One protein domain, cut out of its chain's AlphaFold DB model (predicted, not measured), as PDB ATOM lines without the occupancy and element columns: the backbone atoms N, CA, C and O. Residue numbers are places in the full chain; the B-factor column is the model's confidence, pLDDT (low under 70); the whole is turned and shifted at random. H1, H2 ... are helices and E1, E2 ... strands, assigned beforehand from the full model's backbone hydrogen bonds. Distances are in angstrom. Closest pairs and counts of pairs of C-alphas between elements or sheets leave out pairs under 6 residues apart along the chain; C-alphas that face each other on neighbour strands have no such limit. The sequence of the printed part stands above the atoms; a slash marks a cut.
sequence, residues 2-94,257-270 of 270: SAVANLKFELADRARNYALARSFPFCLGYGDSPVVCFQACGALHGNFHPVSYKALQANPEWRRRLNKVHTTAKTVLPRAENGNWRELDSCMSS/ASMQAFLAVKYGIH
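Overview. This is residues 2 to 94 and 257 to 270 of the 270 residues of an uncharacterized protein of Acidobacteria bacterium (UniProt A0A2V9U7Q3). A long helix, H1, makes one side of a loop-rich body: the small hairpin of E1 and E2 packs beside its residues 11 to 20, and H5 meets its residues 11 to 18 steeply, near Lys 266. Away from H1, H2 and H3 make a corner, while the short H4 lies far from the mean of the C-alphas and touches no helix. The printed part has 107 residues with five named helices and two named strands, in the order H1 E1 E2 H2 H3 H4 H5; the one sheet, E1 - E2, is antiparallel, and the class is mostly helix. The whole is compact, with a radius of gyration of the C-alphas of 13.6 A, and rounded, spanning 38 by 35 by 25 A.

Arrangement. Begin with H1, residues 3 to 21, and look from Ala 12 to Val 36 of E2, residues 36 to 38: these are the closest C-alphas of the two, 5.9 A apart. E2 and E1, residues 26 to 28, form an antiparallel hairpin at 156 degrees; find N 27 and O 37 at 2.9 A, and N 37 and O 27 at 3.0 A, within hydrogen-bond range. H2, residues 50 to 58, and H3, residues 60 to 65, only just touch, with 3 pairs of C-alphas within 8 A, and only at the corner by their link; the closest C-alphas are those of Gln 57 and Arg 63, 5.1 A apart. H4, residues 73 to 76, is apart from H1, H2 and H3. H5, residues 257 to 267, touches H1 with residues 11 to 18 of H1 alone, at a steep tilt of 66 degrees, opposite ways; the C-alphas of Ala 15 and Lys 266 are closest, at 5.7 A. H2 and H5 are near each other. Every O i to N i+4 pair is within hydrogen-bond range in H1, H2 and H5, and 1 of 2 in H3; H4 is too short for such a pair.

Along the chain. Find C-alpha 3 at (1.427, 16.240, -23.701); from there H1 runs 27.0 A to Ala 21. E1 runs from Phe 26 to Leu 28, 7.0 A, and E2 from Val 36 to Phe 38, 6.5 A. C-alpha 50 at (9.876, 25.884, 3.329) begins H2, 12.3 A long; H3 measures 9.2 A and H4 5.2 A. H5 runs 14.9 A to C-alpha 267 at (2.427, 20.913, -9.565).

Size, cuts and confidence. The C-alphas of Ser 2 and Ala 58 are the two farthest apart, at 39.3 A. Residues 95 to 256 are cut out, and C-alphas 94 and 257 stand 20.7 A apart across the cut. Of the links printed whole, E2 to H2 is long; in it residues 40 to 41 pair with 44 to 45, antiparallel. Residues 77 to 94 hold no named element. The mean pLDDT of the printed part is 91.6, and residues 32 and 81 to 82 are under 70.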
ATOM      1  N   SER A   2       0.955  19.038 -27.741       86.19
ATOM      2  CA  SER A   2       1.582  17.813 -27.217       86.19
ATOM      3  C   SER A   2       1.398  17.692 -25.697       86.19
ATOM      4  O   SER A   2       1.171  18.699 -25.022       86.19
ATOM      5  N   ALA A   3       1.541  16.481 -25.145       87.94
ATOM      6  CA  ALA A   3       1.427  16.240 -23.701       87.94
ATOM      7  C   ALA A   3       2.364  17.149 -22.880       87.94
ATOM      8  O   ALA A   3       1.946  17.759 -21.898       87.94
ATOM      9  N   VAL A   4       3.609  17.328 -23.339       92.88
ATOM     10  CA  VAL A   4       4.577  18.236 -22.705       92.88
ATOM     11  C   VAL A   4       4.153  19.707 -22.764       92.88
ATOM     12  O   VAL A   4       4.380  20.436 -21.801       92.88
ATOM     13  N   ALA A   5       3.534  20.160 -23.858       91.25
ATOM     14  CA  ALA A   5       3.081  21.546 -23.984       91.25
ATOM     15  C   ALA A   5       1.921  21.836 -23.021       91.25
ATOM     16  O   ALA A   5       1.955  22.842 -22.314       91.25
ATOM     17  N   ASN A   6       0.955  20.914 -22.929       92.62
ATOM     18  CA  ASN A   6      -0.149  21.008 -21.971       92.62
ATOM     19  C   ASN A   6       0.368  21.026 -20.526       92.62
ATOM     20  O   ASN A   6      -0.047  21.873 -19.737       92.62
ATOM     21  N   LEU A   7       1.322  20.145 -20.198       95.06
ATOM     22  CA  LEU A   7       1.934  20.100 -18.872       95.06
ATOM     23  C   LEU A   7       2.659  21.407 -18.530       95.06
ATOM     24  O   LEU A   7       2.467  21.948 -17.446       95.06
ATOM     25  N   LYS A   8       3.468  21.950 -19.450       94.50
ATOM     26  CA  LYS A   8       4.148  23.238 -19.239       94.50
ATOM     27  C   LYS A   8       3.154  24.371 -19.000       94.50
ATOM     28  O   LYS A   8       3.362  25.164 -18.091       94.50
ATOM     29  N   PHE A   9       2.074  24.432 -19.777       93.62
ATOM     30  CA  PHE A   9       1.043  25.447 -19.587       93.62
ATOM     31  C   PHE A   9       0.392  25.337 -18.200       93.62
ATOM     32  O   PHE A   9       0.337  26.320 -17.465       93.62
ATOM     33  N   GLU A  10      -0.017  24.128 -17.806       95.38
ATOM     34  CA  GLU A  10      -0.624  23.877 -16.494       95.38
ATOM     35  C   GLU A  10       0.324  24.249 -15.341       95.38
ATOM     36  O   GLU A  10      -0.073  24.927 -14.393       95.38
ATOM     37  N   LEU A  11       1.595  23.840 -15.417       96.62
ATOM     38  CA  LEU A  11       2.586  24.136 -14.380       96.62
ATOM     39  C   LEU A  11       2.888  25.635 -14.274       96.62
ATOM     40  O   LEU A  11       3.116  26.130 -13.169       96.62
ATOM     41  N   ALA A  12       2.882  26.367 -15.389       95.81
ATOM     42  CA  ALA A  12       3.082  27.813 -15.389       95.81
ATOM     43  C   ALA A  12       1.911  28.529 -14.704       95.81
ATOM     44  O   ALA A  12       2.136  29.355 -13.817       95.81
ATOM     45  N   ASP A  13       0.675  28.168 -15.060       96.00
ATOM     46  CA  ASP A  13      -0.531  28.741 -14.460       96.00
ATOM     47  C   ASP A  13      -0.603  28.463 -12.952       96.00
ATOM     48  O   ASP A  13      -0.729  29.386 -12.141       96.00
ATOM     49  N   ARG A  14      -0.390  27.207 -12.539       97.19
ATOM     50  CA  ARG A  14      -0.349  26.833 -11.118       97.19
ATOM     51  C   ARG A  14       0.737  27.570 -10.354       97.19
ATOM     52  O   ARG A  14       0.475  28.078  -9.264       97.19
ATOM     53  N   ALA A  15       1.948  27.653 -10.906       97.44
ATOM     54  CA  ALA A  15       3.049  28.357 -10.262       97.44
ATOM     55  C   ALA A  15       2.738  29.849 -10.082       97.44
ATOM     56  O   ALA A  15       3.013  30.399  -9.015       97.44
ATOM     57  N   ARG A  16       2.112  30.485 -11.081       96.50
ATOM     58  CA  ARG A  16       1.692  31.889 -11.013       96.50
ATOM     59  C   ARG A  16       0.624  32.094  -9.942       96.50
ATOM     60  O   ARG A  16       0.786  32.960  -9.085       96.50
ATOM     61  N   ASN A  17      -0.424  31.274  -9.947       96.88
ATOM     62  CA  ASN A  17      -1.501  31.341  -8.957       96.88
ATOM     63  C   ASN A  17      -0.972  31.087  -7.537       96.88
ATOM     64  O   ASN A  17      -1.323  31.801  -6.597       96.88
ATOM     65  N   TYR A  18      -0.054  30.130  -7.382       96.88
ATOM     66  CA  TYR A  18       0.632  29.857  -6.120       96.88
ATOM     67  C   TYR A  18       1.458  31.052  -5.630       96.88
ATOM     68  O   TYR A  18       1.404  31.376  -4.441       96.88
ATOM     69  N   ALA A  19       2.209  31.695  -6.532       96.44
ATOM     70  CA  ALA A  19       3.042  32.847  -6.215       96.44
ATOM     71  C   ALA A  19       2.197  34.046  -5.768       96.44
ATOM     72  O   ALA A  19       2.467  34.613  -4.711       96.44
ATOM     73  N   LEU A  20       1.142  34.371  -6.523       96.44
ATOM     74  CA  LEU A  20       0.223  35.471  -6.220       96.44
ATOM     75  C   LEU A  20      -0.491  35.261  -4.881       96.44
ATOM     76  O   LEU A  20      -0.465  36.147  -4.030       96.44
ATOM     77  N   ALA A  21      -1.053  34.071  -4.653       96.56
ATOM     78  CA  ALA A  21      -1.798  33.759  -3.430       96.56
ATOM     79  C   ALA A  21      -0.946  33.818  -2.149       96.56
ATOM     80  O   ALA A  21      -1.490  33.915  -1.052       96.56
ATOM     81  N   ARG A  22       0.383  33.711  -2.269       94.44
ATOM     82  CA  ARG A  22       1.329  33.721  -1.139       94.44
ATOM     83  C   ARG A  22       2.278  34.916  -1.163       94.44
ATOM     84  O   ARG A  22       3.214  34.951  -0.369       94.44
ATOM     85  N   SER A  23       2.056  35.856  -2.081       94.44
ATOM     86  CA  SER A  23       2.889  37.045  -2.278       94.44
ATOM     87  C   SER A  23       4.384  36.726  -2.415       94.44
ATOM     88  O   SER A  23       5.236  37.473  -1.936       94.44
ATOM     89  N   PHE A  24       4.724  35.605  -3.060       94.94
ATOM     90  CA  PHE A  24       6.121  35.300  -3.356       94.94
ATOM     91  C   PHE A  24       6.618  36.178  -4.503       94.94
ATOM     92  O   PHE A  24       5.897  36.332  -5.486       94.94
ATOM     93  N   PRO A  25       7.854  36.702  -4.437       93.19
ATOM     94  CA  PRO A  25       8.443  37.402  -5.566       93.19
ATOM     95  C   PRO A  25       8.742  36.412  -6.700       93.19
ATOM     96  O   PRO A  25       9.305  35.332  -6.485       93.19
ATOM     97  N   PHE A  26       8.350  36.780  -7.916       94.12
ATOM     98  CA  PHE A  26       8.585  36.001  -9.126       94.12
ATOM     99  C   PHE A  26       8.685  36.914 -10.348       94.12
ATOM    100  O   PHE A  26       8.220  38.053 -10.327       94.12
ATOM    101  N   CYS A  27       9.247  36.388 -11.429       92.88
ATOM    102  CA  CYS A  27       9.166  36.984 -12.753       92.88
ATOM    103  C   CYS A  27       8.513  36.014 -13.744       92.88
ATOM    104  O   CYS A  27       8.424  34.802 -13.510       92.88
ATOM    105  N   LEU A  28       8.062  36.575 -14.860       92.75
ATOM    106  CA  LEU A  28       7.559  35.835 -16.007       92.75
ATOM    107  C   LEU A  28       8.601  35.870 -17.122       92.75
ATOM    108  O   LEU A  28       9.186  36.920 -17.393       92.75
ATOM    109  N   GLY A  29       8.821  34.728 -17.770       87.81
ATOM    110  CA  GLY A  29       9.587  34.671 -19.010       87.81
ATOM    111  C   GLY A  29       8.909  35.383 -20.169       87.81
ATOM    112  O   GLY A  29       7.725  35.703 -20.124       87.81
ATOM    113  N   TYR A  30       9.688  35.632 -21.214       84.12
ATOM    114  CA  TYR A  30       9.197  36.203 -22.462       84.12
ATOM    115  C   TYR A  30       8.409  35.167 -23.281       84.12
ATOM    116  O   TYR A  30       8.684  33.968 -23.210       84.12
ATOM    117  N   GLY A  31       7.472  35.646 -24.104       78.62
ATOM    118  CA  GLY A  31       6.670  34.833 -25.025       78.62
ATOM    119  C   GLY A  31       5.270  34.482 -24.510       78.62
ATOM    120  O   GLY A  31       4.896  34.814 -23.388       78.62
ATOM    121  N   ASP A  32       4.499  33.792 -25.354       68.44
ATOM    122  CA  ASP A  32       3.056  33.562 -25.153       68.44
ATOM    123  C   ASP A  32       2.728  32.547 -24.044       68.44
ATOM    124  O   ASP A  32       1.603  32.485 -23.552       68.44
ATOM    125  N   SER A  33       3.713  31.747 -23.625       73.44
ATOM    126  CA  SER A  33       3.591  30.774 -22.534       73.44
ATOM    127  C   SER A  33       4.695  31.028 -21.498       73.44
ATOM    128  O   SER A  33       5.729  30.351 -21.506       73.44
ATOM    129  N   PRO A  34       4.535  32.063 -20.653       83.31
ATOM    130  CA  PRO A  34       5.612  32.537 -19.801       83.31
ATOM    131  C   PRO A  34       5.901  31.557 -18.662       83.31
ATOM    132  O   PRO A  34       5.032  31.220 -17.859       83.31
ATOM    133  N   VAL A  35       7.162  31.137 -18.553       90.31
ATOM    134  CA  VAL A  35       7.646  30.343 -17.417       90.31
ATOM    135  C   VAL A  35       7.741  31.232 -16.179       90.31
ATOM    136  O   VAL A  35       8.267  32.341 -16.248       90.31
ATOM    137  N   VAL A  36       7.271  30.729 -15.037       94.62
ATOM    138  CA  VAL A  36       7.405  31.408 -13.743       94.62
ATOM    139  C   VAL A  36       8.763  31.068 -13.134       94.62
ATOM    140  O   VAL A  36       9.065  29.893 -12.909       94.62
ATOM    141  N   CYS A  37       9.565  32.090 -12.834       94.69
ATOM    142  CA  CYS A  37      10.796  31.946 -12.056       94.69
ATOM    143  C   CYS A  37      10.659  32.673 -10.722       94.69
ATOM    144  O   CYS A  37      10.356  33.863 -10.678       94.69
ATOM    145  N   PHE A  38      10.861  31.946  -9.627       94.69
ATOM    146  CA  PHE A  38      10.750  32.487  -8.278       94.69
ATOM    147  C   PHE A  38      12.064  33.111  -7.836       94.69
ATOM    148  O   PHE A  38      13.129  32.547  -8.059       94.69
ATOM    149  N   GLN A  39      11.978  34.238  -7.142       91.31
ATOM    150  CA  GLN A  39      13.137  34.874  -6.535       91.31
ATOM    151  C   GLN A  39      13.277  34.426  -5.076       91.31
ATOM    152  O   GLN A  39      12.292  34.253  -4.352       91.31
ATOM    153  N   ALA A  40      14.518  34.239  -4.629       88.81
ATOM    154  CA  ALA A  40      14.805  34.023  -3.217       88.81
ATOM    155  C   ALA A  40      14.482  35.291  -2.406       88.81
ATOM    156  O   ALA A  40      14.882  36.391  -2.785       88.81
ATOM    157  N   CYS A  41      13.807  35.132  -1.267       84.81
ATOM    158  CA  CYS A  41      13.503  36.205  -0.324       84.81
ATOM    159  C   CYS A  41      13.954  35.785   1.081       84.81
ATOM    160  O   CYS A  41      13.237  35.098   1.814       84.81
ATOM    161  N   GLY A  42      15.193  36.138   1.437       83.38
ATOM    162  CA  GLY A  42      15.809  35.748   2.707       83.38
ATOM    163  C   GLY A  42      15.857  34.225   2.893       83.38
ATOM    164  O   GLY A  42      16.527  33.511   2.148       83.38
ATOM    165  N   ALA A  43      15.140  33.724   3.901       86.81
ATOM    166  CA  ALA A  43      15.050  32.296   4.219       86.81
ATOM    167  C   ALA A  43      13.937  31.554   3.451       86.81
ATOM    168  O   ALA A  43      13.690  30.376   3.714       86.81
ATOM    169  N   LEU A  44      13.238  32.227   2.532       89.56
ATOM    170  CA  LEU A  44      12.131  31.671   1.762       89.56
ATOM    171  C   LEU A  44      12.428  31.687   0.264       89.56
ATOM    172  O   LEU A  44      13.152  32.539  -0.250       89.56
ATOM    173  N   HIS A  45      11.818  30.744  -0.448       94.50
ATOM    174  CA  HIS A  45      11.887  30.655  -1.897       94.50
ATOM    175  C   HIS A  45      10.592  30.042  -2.424       94.50
ATOM    176  O   HIS A  45      10.279  28.901  -2.088       94.50
ATOM    177  N   GLY A  46       9.842  30.760  -3.266       94.44
ATOM    178  CA  GLY A  46       8.512  30.307  -3.699       94.44
ATOM    179  C   GLY A  46       8.526  28.994  -4.499       94.44
ATOM    180  O   GLY A  46       7.571  28.224  -4.453       94.44
ATOM    181  N   ASN A  47       9.648  28.662  -5.147       96.81
ATOM    182  CA  ASN A  47       9.811  27.365  -5.812       96.81
ATOM    183  C   ASN A  47      10.060  26.184  -4.849       96.81
ATOM    184  O   ASN A  47      10.119  25.042  -5.304       96.81
ATOM    185  N   PHE A  48      10.202  26.403  -3.541       98.00
ATOM    186  CA  PHE A  48      10.502  25.334  -2.593       98.00
ATOM    187  C   PHE A  48       9.517  25.259  -1.428       98.00
ATOM    188  O   PHE A  48       9.057  26.266  -0.896       98.00
ATOM    189  N   HIS A  49       9.249  24.037  -0.974       97.69
ATOM    190  CA  HIS A  49       8.625  23.787   0.311       97.69
ATOM    191  C   HIS A  49       9.540  24.356   1.414       97.69
ATOM    192  O   HIS A  49      10.729  24.010   1.435       97.69
ATOM    193  N   PRO A  50       9.033  25.165   2.365       96.44
ATOM    194  CA  PRO A  50       9.876  25.884   3.329       96.44
ATOM    195  C   PRO A  50      10.824  24.979   4.123       96.44
ATOM    196  O   PRO A  50      12.000  25.291   4.302       96.44
ATOM    197  N   VAL A  51      10.341  23.806   4.550       97.38
ATOM    198  CA  VAL A  51      11.160  22.837   5.297       97.38
ATOM    199  C   VAL A  51      12.270  22.239   4.425       97.38
ATOM    200  O   VAL A  51      13.387  22.052   4.905       97.38
ATOM    201  N   SER A  52      11.987  21.964   3.149       97.94
ATOM    202  CA  SER A  52      12.984  21.434   2.217       97.94
ATOM    203  C   SER A  52      14.028  22.491   1.902       97.94
ATOM    204  O   SER A  52      15.214  22.187   1.933       97.94
ATOM    205  N   TYR A  53      13.606  23.739   1.680       97.69
ATOM    206  CA  TYR A  53      14.514  24.852   1.422       97.69
ATOM    207  C   TYR A  53      15.443  25.123   2.607       97.69
ATOM    208  O   TYR A  53      16.652  25.226   2.426       97.69
ATOM    209  N   LYS A  54      14.907  25.135   3.835       97.19
ATOM    210  CA  LYS A  54      15.711  25.281   5.056       97.19
ATOM    211  C   LYS A  54      16.769  24.178   5.178       97.19
ATOM    212  O   LYS A  54      17.924  24.465   5.479       97.19
ATOM    213  N   ALA A  55      16.392  22.922   4.929       97.25
ATOM    214  CA  ALA A  55      17.328  21.796   4.960       97.25
ATOM    215  C   ALA A  55      18.375  21.875   3.833       97.25
ATOM    216  O   ALA A  55      19.554  21.621   4.068       97.25
ATOM    217  N   LEU A  56      17.955  22.288   2.634       96.62
ATOM    218  CA  LEU A  56      18.813  22.547   1.479       96.62
ATOM    219  C   LEU A  56      19.867  23.611   1.813       96.62
ATOM    220  O   LEU A  56      21.056  23.372   1.621       96.62
ATOM    221  N   GLN A  57      19.458  24.751   2.371       96.25
ATOM    222  CA  GLN A  57      20.363  25.830   2.775       96.25
ATOM    223  C   GLN A  57      21.337  25.411   3.887       96.25
ATOM    224  O   GLN A  57      22.486  25.857   3.886       96.25
ATOM    225  N   ALA A  58      20.899  24.561   4.820       96.62
ATOM    226  CA  ALA A  58      21.723  24.080   5.929       96.62
ATOM    227  C   ALA A  58      22.794  23.060   5.499       96.62
ATOM    228  O   ALA A  58      23.804  22.918   6.185       96.62
ATOM    229  N   ASN A  59      22.603  22.361   4.375       96.88
ATOM    230  CA  ASN A  59      23.565  21.397   3.849       96.88
ATOM    231  C   ASN A  59      24.458  22.049   2.770       96.88
ATOM    232  O   ASN A  59      23.965  22.372   1.688       96.88
ATOM    233  N   PRO A  60      25.780  22.206   2.990       95.94
ATOM    234  CA  PRO A  60      26.671  22.852   2.023       95.94
ATOM    235  C   PRO A  60      26.730  22.170   0.651       95.94
ATOM    236  O   PRO A  60      26.980  22.841  -0.351       95.94
ATOM    237  N   GLU A  61      26.525  20.852   0.579       94.44
ATOM    238  CA  GLU A  61      26.502  20.122  -0.691       94.44
ATOM    239  C   GLU A  61      25.236  20.422  -1.485       94.44
ATOM    240  O   GLU A  61      25.305  20.730  -2.673       94.44
ATOM    241  N   TRP A  62      24.082  20.401  -0.818       96.88
ATOM    242  CA  TRP A  62      22.803  20.699  -1.457       96.88
ATOM    243  C   TRP A  62      22.710  22.178  -1.832       96.88
ATOM    244  O   TRP A  62      22.312  22.506  -2.947       96.88
ATOM    245  N   ARG A  63      23.182  23.078  -0.960       95.56
ATOM    246  CA  ARG A  63      23.220  24.523  -1.214       95.56
ATOM    247  C   ARG A  63      23.993  24.885  -2.478       95.56
ATOM    248  O   ARG A  63      23.594  25.813  -3.174       95.56
ATOM    249  N   ARG A  64      25.057  24.149  -2.825       94.50
ATOM    250  CA  ARG A  64      25.800  24.374  -4.080       94.50
ATOM    251  C   ARG A  64      24.909  24.237  -5.321       94.50
ATOM    252  O   ARG A  64      25.134  24.965  -6.284       94.50
ATOM    253  N   ARG A  65      23.876  23.384  -5.288       94.69
ATOM    254  CA  ARG A  65      22.930  23.211  -6.405       94.69
ATOM    255  C   ARG A  65      22.083  24.460  -6.667       94.69
ATOM    256  O   ARG A  65      21.768  24.711  -7.824       94.69
ATOM    257  N   LEU A  66      21.814  25.296  -5.653       93.38
ATOM    258  CA  LEU A  66      21.128  26.589  -5.844       93.38
ATOM    259  C   LEU A  66      21.890  27.522  -6.789       93.38
ATOM    260  O   LEU A  66      21.288  28.393  -7.395       93.38
ATOM    261  N   ASN A  67      23.204  27.350  -6.942       91.62
ATOM    262  CA  ASN A  67      24.012  28.228  -7.783       91.62
ATOM    263  C   ASN A  67      24.069  27.788  -9.254       91.62
ATOM    264  O   ASN A  67      24.631  28.527 -10.073       91.62
ATOM    265  N   LYS A  68      23.498  26.625  -9.607       90.19
ATOM    266  CA  LYS A  68      23.488  26.095 -10.979       90.19
ATOM    267  C   LYS A  68      22.817  27.107 -11.909       90.19
ATOM    268  O   LYS A  68      21.668  27.491 -11.701       90.19
ATOM    269  N   VAL A  69      23.572  27.610 -12.884       89.31
ATOM    270  CA  VAL A  69      23.135  28.701 -13.764       89.31
ATOM    271  C   VAL A  69      22.030  28.208 -14.689       89.31
ATOM    272  O   VAL A  69      22.176  27.168 -15.326       89.31
ATOM    273  N   HIS A  70      20.965  28.994 -14.827       86.00
ATOM    274  CA  HIS A  70      19.945  28.739 -15.834       86.00
ATOM    275  C   HIS A  70      20.481  29.149 -17.212       86.00
ATOM    276  O   HIS A  70      20.481  30.324 -17.578       86.00
ATOM    277  N   THR A  71      20.963  28.182 -17.988       82.62
ATOM    278  CA  THR A  71      21.732  28.422 -19.226       82.62
ATOM    279  C   THR A  71      20.988  29.258 -20.270       82.62
ATOM    280  O   THR A  71      21.600  30.088 -20.936       82.62
ATOM    281  N   THR A  72      19.666  29.107 -20.369       82.81
ATOM    282  CA  THR A  72      18.816  29.863 -21.305       82.81
ATOM    283  C   THR A  72      18.190  31.127 -20.709       82.81
ATOM    284  O   THR A  72      17.537  31.876 -21.427       82.81
ATOM    285  N   ALA A  73      18.393  31.426 -19.421       80.94
ATOM    286  CA  ALA A  73      17.689  32.529 -18.760       80.94
ATOM    287  C   ALA A  73      17.956  33.892 -19.398       80.94
ATOM    288  O   ALA A  73      17.054  34.712 -19.492       80.94
ATOM    289  N   LYS A  74      19.182  34.127 -19.875       80.69
ATOM    290  CA  LYS A  74      19.564  35.407 -20.488       80.69
ATOM    291  C   LYS A  74      18.742  35.761 -21.728       80.69
ATOM    292  O   LYS A  74      18.678  36.934 -22.073       80.69
ATOM    293  N   THR A  75      18.177  34.765 -22.410       80.75
ATOM    294  CA  THR A  75      17.393  34.965 -23.633       80.75
ATOM    295  C   THR A  75      15.892  34.884 -23.391       80.75
ATOM    296  O   THR A  75      15.136  35.463 -24.161       80.75
ATOM    297  N   VAL A  76      15.449  34.184 -22.339       83.75
ATOM    298  CA  VAL A  76      14.021  33.893 -22.111       83.75
ATOM    299  C   VAL A  76      13.438  34.536 -20.853       83.75
ATOM    300  O   VAL A  76      12.230  34.453 -20.659       83.75
ATOM    301  N   LEU A  77      14.250  35.170 -20.002       84.62
ATOM    302  CA  LEU A  77      13.803  35.812 -18.763       84.62
ATOM    303  C   LEU A  77      14.278  37.271 -18.680       84.62
ATOM    304  O   LEU A  77      15.373  37.592 -19.159       84.62
ATOM    305  N   PRO A  78      13.513  38.145 -18.001       84.56
ATOM    306  CA  PRO A  78      13.996  39.451 -17.567       84.56
ATOM    307  C   PRO A  78      15.286  39.335 -16.759       84.56
ATOM    308  O   PRO A  78      15.527  38.324 -16.098       84.56
ATOM    309  N   ARG A  79      16.123  40.377 -16.760       79.44
ATOM    310  CA  ARG A  79      17.304  40.406 -15.884       79.44
ATOM    311  C   ARG A  79      16.854  40.350 -14.422       79.44
ATOM    312  O   ARG A  79      15.964  41.103 -14.037       79.44
ATOM    313  N   ALA A  80      17.461  39.475 -13.622       73.50
ATOM    314  CA  ALA A  80      17.195  39.460 -12.189       73.50
ATOM    315  C   ALA A  80      17.923  40.638 -11.528       73.50
ATOM    316  O   ALA A  80      19.080  40.911 -11.854       73.50
ATOM    317  N   GLU A  81      17.274  41.295 -10.569       65.31
ATOM    318  CA  GLU A  81      17.850  42.433  -9.836       65.31
ATOM    319  C   GLU A  81      19.169  42.063  -9.135       65.31
ATOM    320  O   GLU A  81      20.098  42.862  -9.081       65.31
ATOM    321  N   ASN A  82      19.288  40.807  -8.687       63.88
ATOM    322  CA  ASN A  82      20.423  40.308  -7.906       63.88
ATOM    323  C   ASN A  82      21.362  39.376  -8.702       63.88
ATOM    324  O   ASN A  82      22.109  38.593  -8.110       63.88
ATOM    325  N   GLY A  83      21.329  39.418 -10.041       72.62
ATOM    326  CA  GLY A  83      22.275  38.697 -10.900       72.62
ATOM    327  C   GLY A  83      21.635  37.726 -11.896       72.62
ATOM    328  O   GLY A  83      20.734  38.085 -12.647       72.62
ATOM    329  N   ASN A  84      22.160  36.498 -11.977       81.38
ATOM    330  CA  ASN A  84      21.695  35.491 -12.936       81.38
ATOM    331  C   ASN A  84      20.660  34.559 -12.299       81.38
ATOM    332  O   ASN A  84      20.923  34.011 -11.225       81.38
ATOM    333  N   TRP A  85      19.562  34.308 -13.016       90.12
ATOM    334  CA  TRP A  85      18.619  33.238 -12.688       90.12
ATOM    335  C   TRP A  85      19.316  31.882 -12.610       90.12
ATOM    336  O   TRP A  85      20.246  31.567 -13.369       90.12
ATOM    337  N   ARG A  86      18.843  31.070 -11.674       93.06
ATOM    338  CA  ARG A  86      19.330  29.728 -11.395       93.06
ATOM    339  C   ARG A  86      18.340  28.712 -11.918       93.06
ATOM    340  O   ARG A  86      17.152  28.980 -12.065       93.06
ATOM    341  N   GLU A  87      18.842  27.533 -12.248       92.12
ATOM    342  CA  GLU A  87      18.007  26.471 -12.811       92.12
ATOM    343  C   GLU A  87      16.855  26.110 -11.867       92.12
ATOM    344  O   GLU A  87      15.727  25.889 -12.303       92.12
ATOM    345  N   LEU A  88      17.132  26.142 -10.563       95.31
ATOM    346  CA  LEU A  88      16.178  25.806  -9.514       95.31
ATOM    347  C   LEU A  88      15.156  26.910  -9.215       95.31
ATOM    348  O   LEU A  88      14.250  26.685  -8.413       95.31
ATOM    349  N   ASP A  89      15.265  28.073  -9.856       95.12
ATOM    350  CA  ASP A  89      14.300  29.165  -9.706       95.12
ATOM    351  C   ASP A  89      13.039  28.899 -10.544       95.12
ATOM    352  O   ASP A  89      11.939  29.328 -10.188       95.12
ATOM    353  N   SER A  90      13.191  28.142 -11.634       94.94
ATOM    354  CA  SER A  90      12.139  27.844 -12.604       94.94
ATOM    355  C   SER A  90      11.131  26.821 -12.083       94.94
ATOM    356  O   SER A  90      11.503  25.752 -11.582       94.94
ATOM    357  N   CYS A  91       9.835  27.089 -12.271       95.31
ATOM    358  CA  CYS A  91       8.775  26.128 -11.947       95.31
ATOM    359  C   CYS A  91       8.810  24.854 -12.812       95.31
ATOM    360  O   CYS A  91       8.204  23.848 -12.444       95.31
ATOM    361  N   MET A  92       9.553  24.879 -13.923       94.38
ATOM    362  CA  MET A  92       9.682  23.771 -14.873       94.38
ATOM    363  C   MET A  92      10.828  22.809 -14.540       94.38
ATOM    364  O   MET A  92      10.997  21.801 -15.228       94.38
ATOM    365  N   SER A  93      11.624  23.122 -13.513       95.12
ATOM    366  CA  SER A  93      12.819  22.362 -13.146       95.12
ATOM    367  C   SER A  93      12.466  21.041 -12.453       95.12
ATOM    368  O   SER A  93      11.915  21.018 -11.347       95.12
ATOM    369  N   SER A  94      12.839  19.936 -13.100       95.56
ATOM    370  CA  SER A  94      12.847  18.586 -12.528       95.56
ATOM    371  C   SER A  94      13.799  18.497 -11.331       95.56
ATOM    372  O   SER A  94      13.390  18.005 -10.282       95.56
ATOM    373  N   ALA A 257       2.253  14.578   4.623       97.31
ATOM    374  CA  ALA A 257       1.045  15.306   4.213       97.31
ATOM    375  C   ALA A 257       1.311  16.758   3.768       97.31
ATOM    376  O   ALA A 257       0.741  17.219   2.783       97.31
ATOM    377  N   SER A 258       2.232  17.468   4.430       97.00
ATOM    378  CA  SER A 258       2.610  18.832   4.031       97.00
ATOM    379  C   SER A 258       3.264  18.887   2.645       97.00
ATOM    380  O   SER A 258       3.020  19.817   1.879       97.00
ATOM    381  N   MET A 259       4.068  17.875   2.305       98.12
ATOM    382  CA  MET A 259       4.689  17.756   0.989       98.12
ATOM    383  C   MET A 259       3.649  17.382  -0.065       98.12
ATOM    384  O   MET A 259       3.654  17.973  -1.138       98.12
ATOM    385  N   GLN A 260       2.718  16.475   0.250       98.38
ATOM    386  CA  GLN A 260       1.596  16.152  -0.638       98.38
ATOM    387  C   GLN A 260       0.781  17.403  -0.981       98.38
ATOM    388  O   GLN A 260       0.582  17.704  -2.152       98.38
ATOM    389  N   ALA A 261       0.389  18.185   0.031       98.12
ATOM    390  CA  ALA A 261      -0.357  19.425  -0.169       98.12
ATOM    391  C   ALA A 261       0.422  20.439  -1.023       98.12
ATOM    392  O   ALA A 261      -0.142  21.071  -1.916       98.12
ATOM    393  N   PHE A 262       1.729  20.574  -0.790       98.06
ATOM    394  CA  PHE A 262       2.585  21.434  -1.604       98.06
ATOM    395  C   PHE A 262       2.652  20.977  -3.067       98.06
ATOM    396  O   PHE A 262       2.487  21.802  -3.966       98.06
ATOM    397  N   LEU A 263       2.851  19.679  -3.313       98.31
ATOM    398  CA  LEU A 263       2.904  19.119  -4.663       98.31
ATOM    399  C   LEU A 263       1.561  19.236  -5.396       98.31
ATOM    400  O   LEU A 263       1.541  19.618  -6.568       98.31
ATOM    401  N   ALA A 264       0.450  19.008  -4.699       98.19
ATOM    402  CA  ALA A 264      -0.896  19.154  -5.240       98.19
ATOM    403  C   ALA A 264      -1.163  20.592  -5.703       98.19
ATOM    404  O   ALA A 264      -1.584  20.820  -6.836       98.19
ATOM    405  N   VAL A 265      -0.863  21.581  -4.857       97.38
ATOM    406  CA  VAL A 265      -1.108  22.989  -5.194       97.38
ATOM    407  C   VAL A 265      -0.165  23.460  -6.300       97.38
ATOM    408  O   VAL A 265      -0.612  24.061  -7.276       97.38
ATOM    409  N   LYS A 266       1.138  23.198  -6.161       96.19
ATOM    410  CA  LYS A 266       2.154  23.788  -7.037       96.19
ATOM    411  C   LYS A 266       2.290  23.069  -8.380       96.19
ATOM    412  O   LYS A 266       2.524  23.724  -9.389       96.19
ATOM    413  N   TYR A 267       2.157  21.744  -8.389       97.38
ATOM    414  CA  TYR A 267       2.427  20.913  -9.565       97.38
ATOM    415  C   TYR A 267       1.200  20.145 -10.081       97.38
ATOM    416  O   TYR A 267       1.263  19.572 -11.169       97.38
ATOM    417  N   GLY A 268       0.089  20.111  -9.332       97.44
ATOM    418  CA  GLY A 268      -1.067  19.271  -9.673       97.44
ATOM    419  C   GLY A 268      -0.796  17.774  -9.495       97.44
ATOM    420  O   GLY A 268      -1.382  16.952 -10.192       97.44
ATOM    421  N   ILE A 269       0.143  17.418  -8.615       98.00
ATOM    422  CA  ILE A 269       0.527  16.029  -8.341       98.00
ATOM    423  C   ILE A 269      -0.229  15.562  -7.093       98.00
ATOM    424  O   ILE A 269      -0.039  16.135  -6.017       98.00
ATOM    425  N   HIS A 270      -1.073  14.538  -7.253       91.06
ATOM    426  CA  HIS A 270      -1.935  13.961  -6.216       91.06
ATOM    427  C   HIS A 270      -1.545  12.508  -5.932       91.06
ATOM    428  O   HIS A 270      -1.614  11.679  -6.867       91.06
TER     429      HIS A 270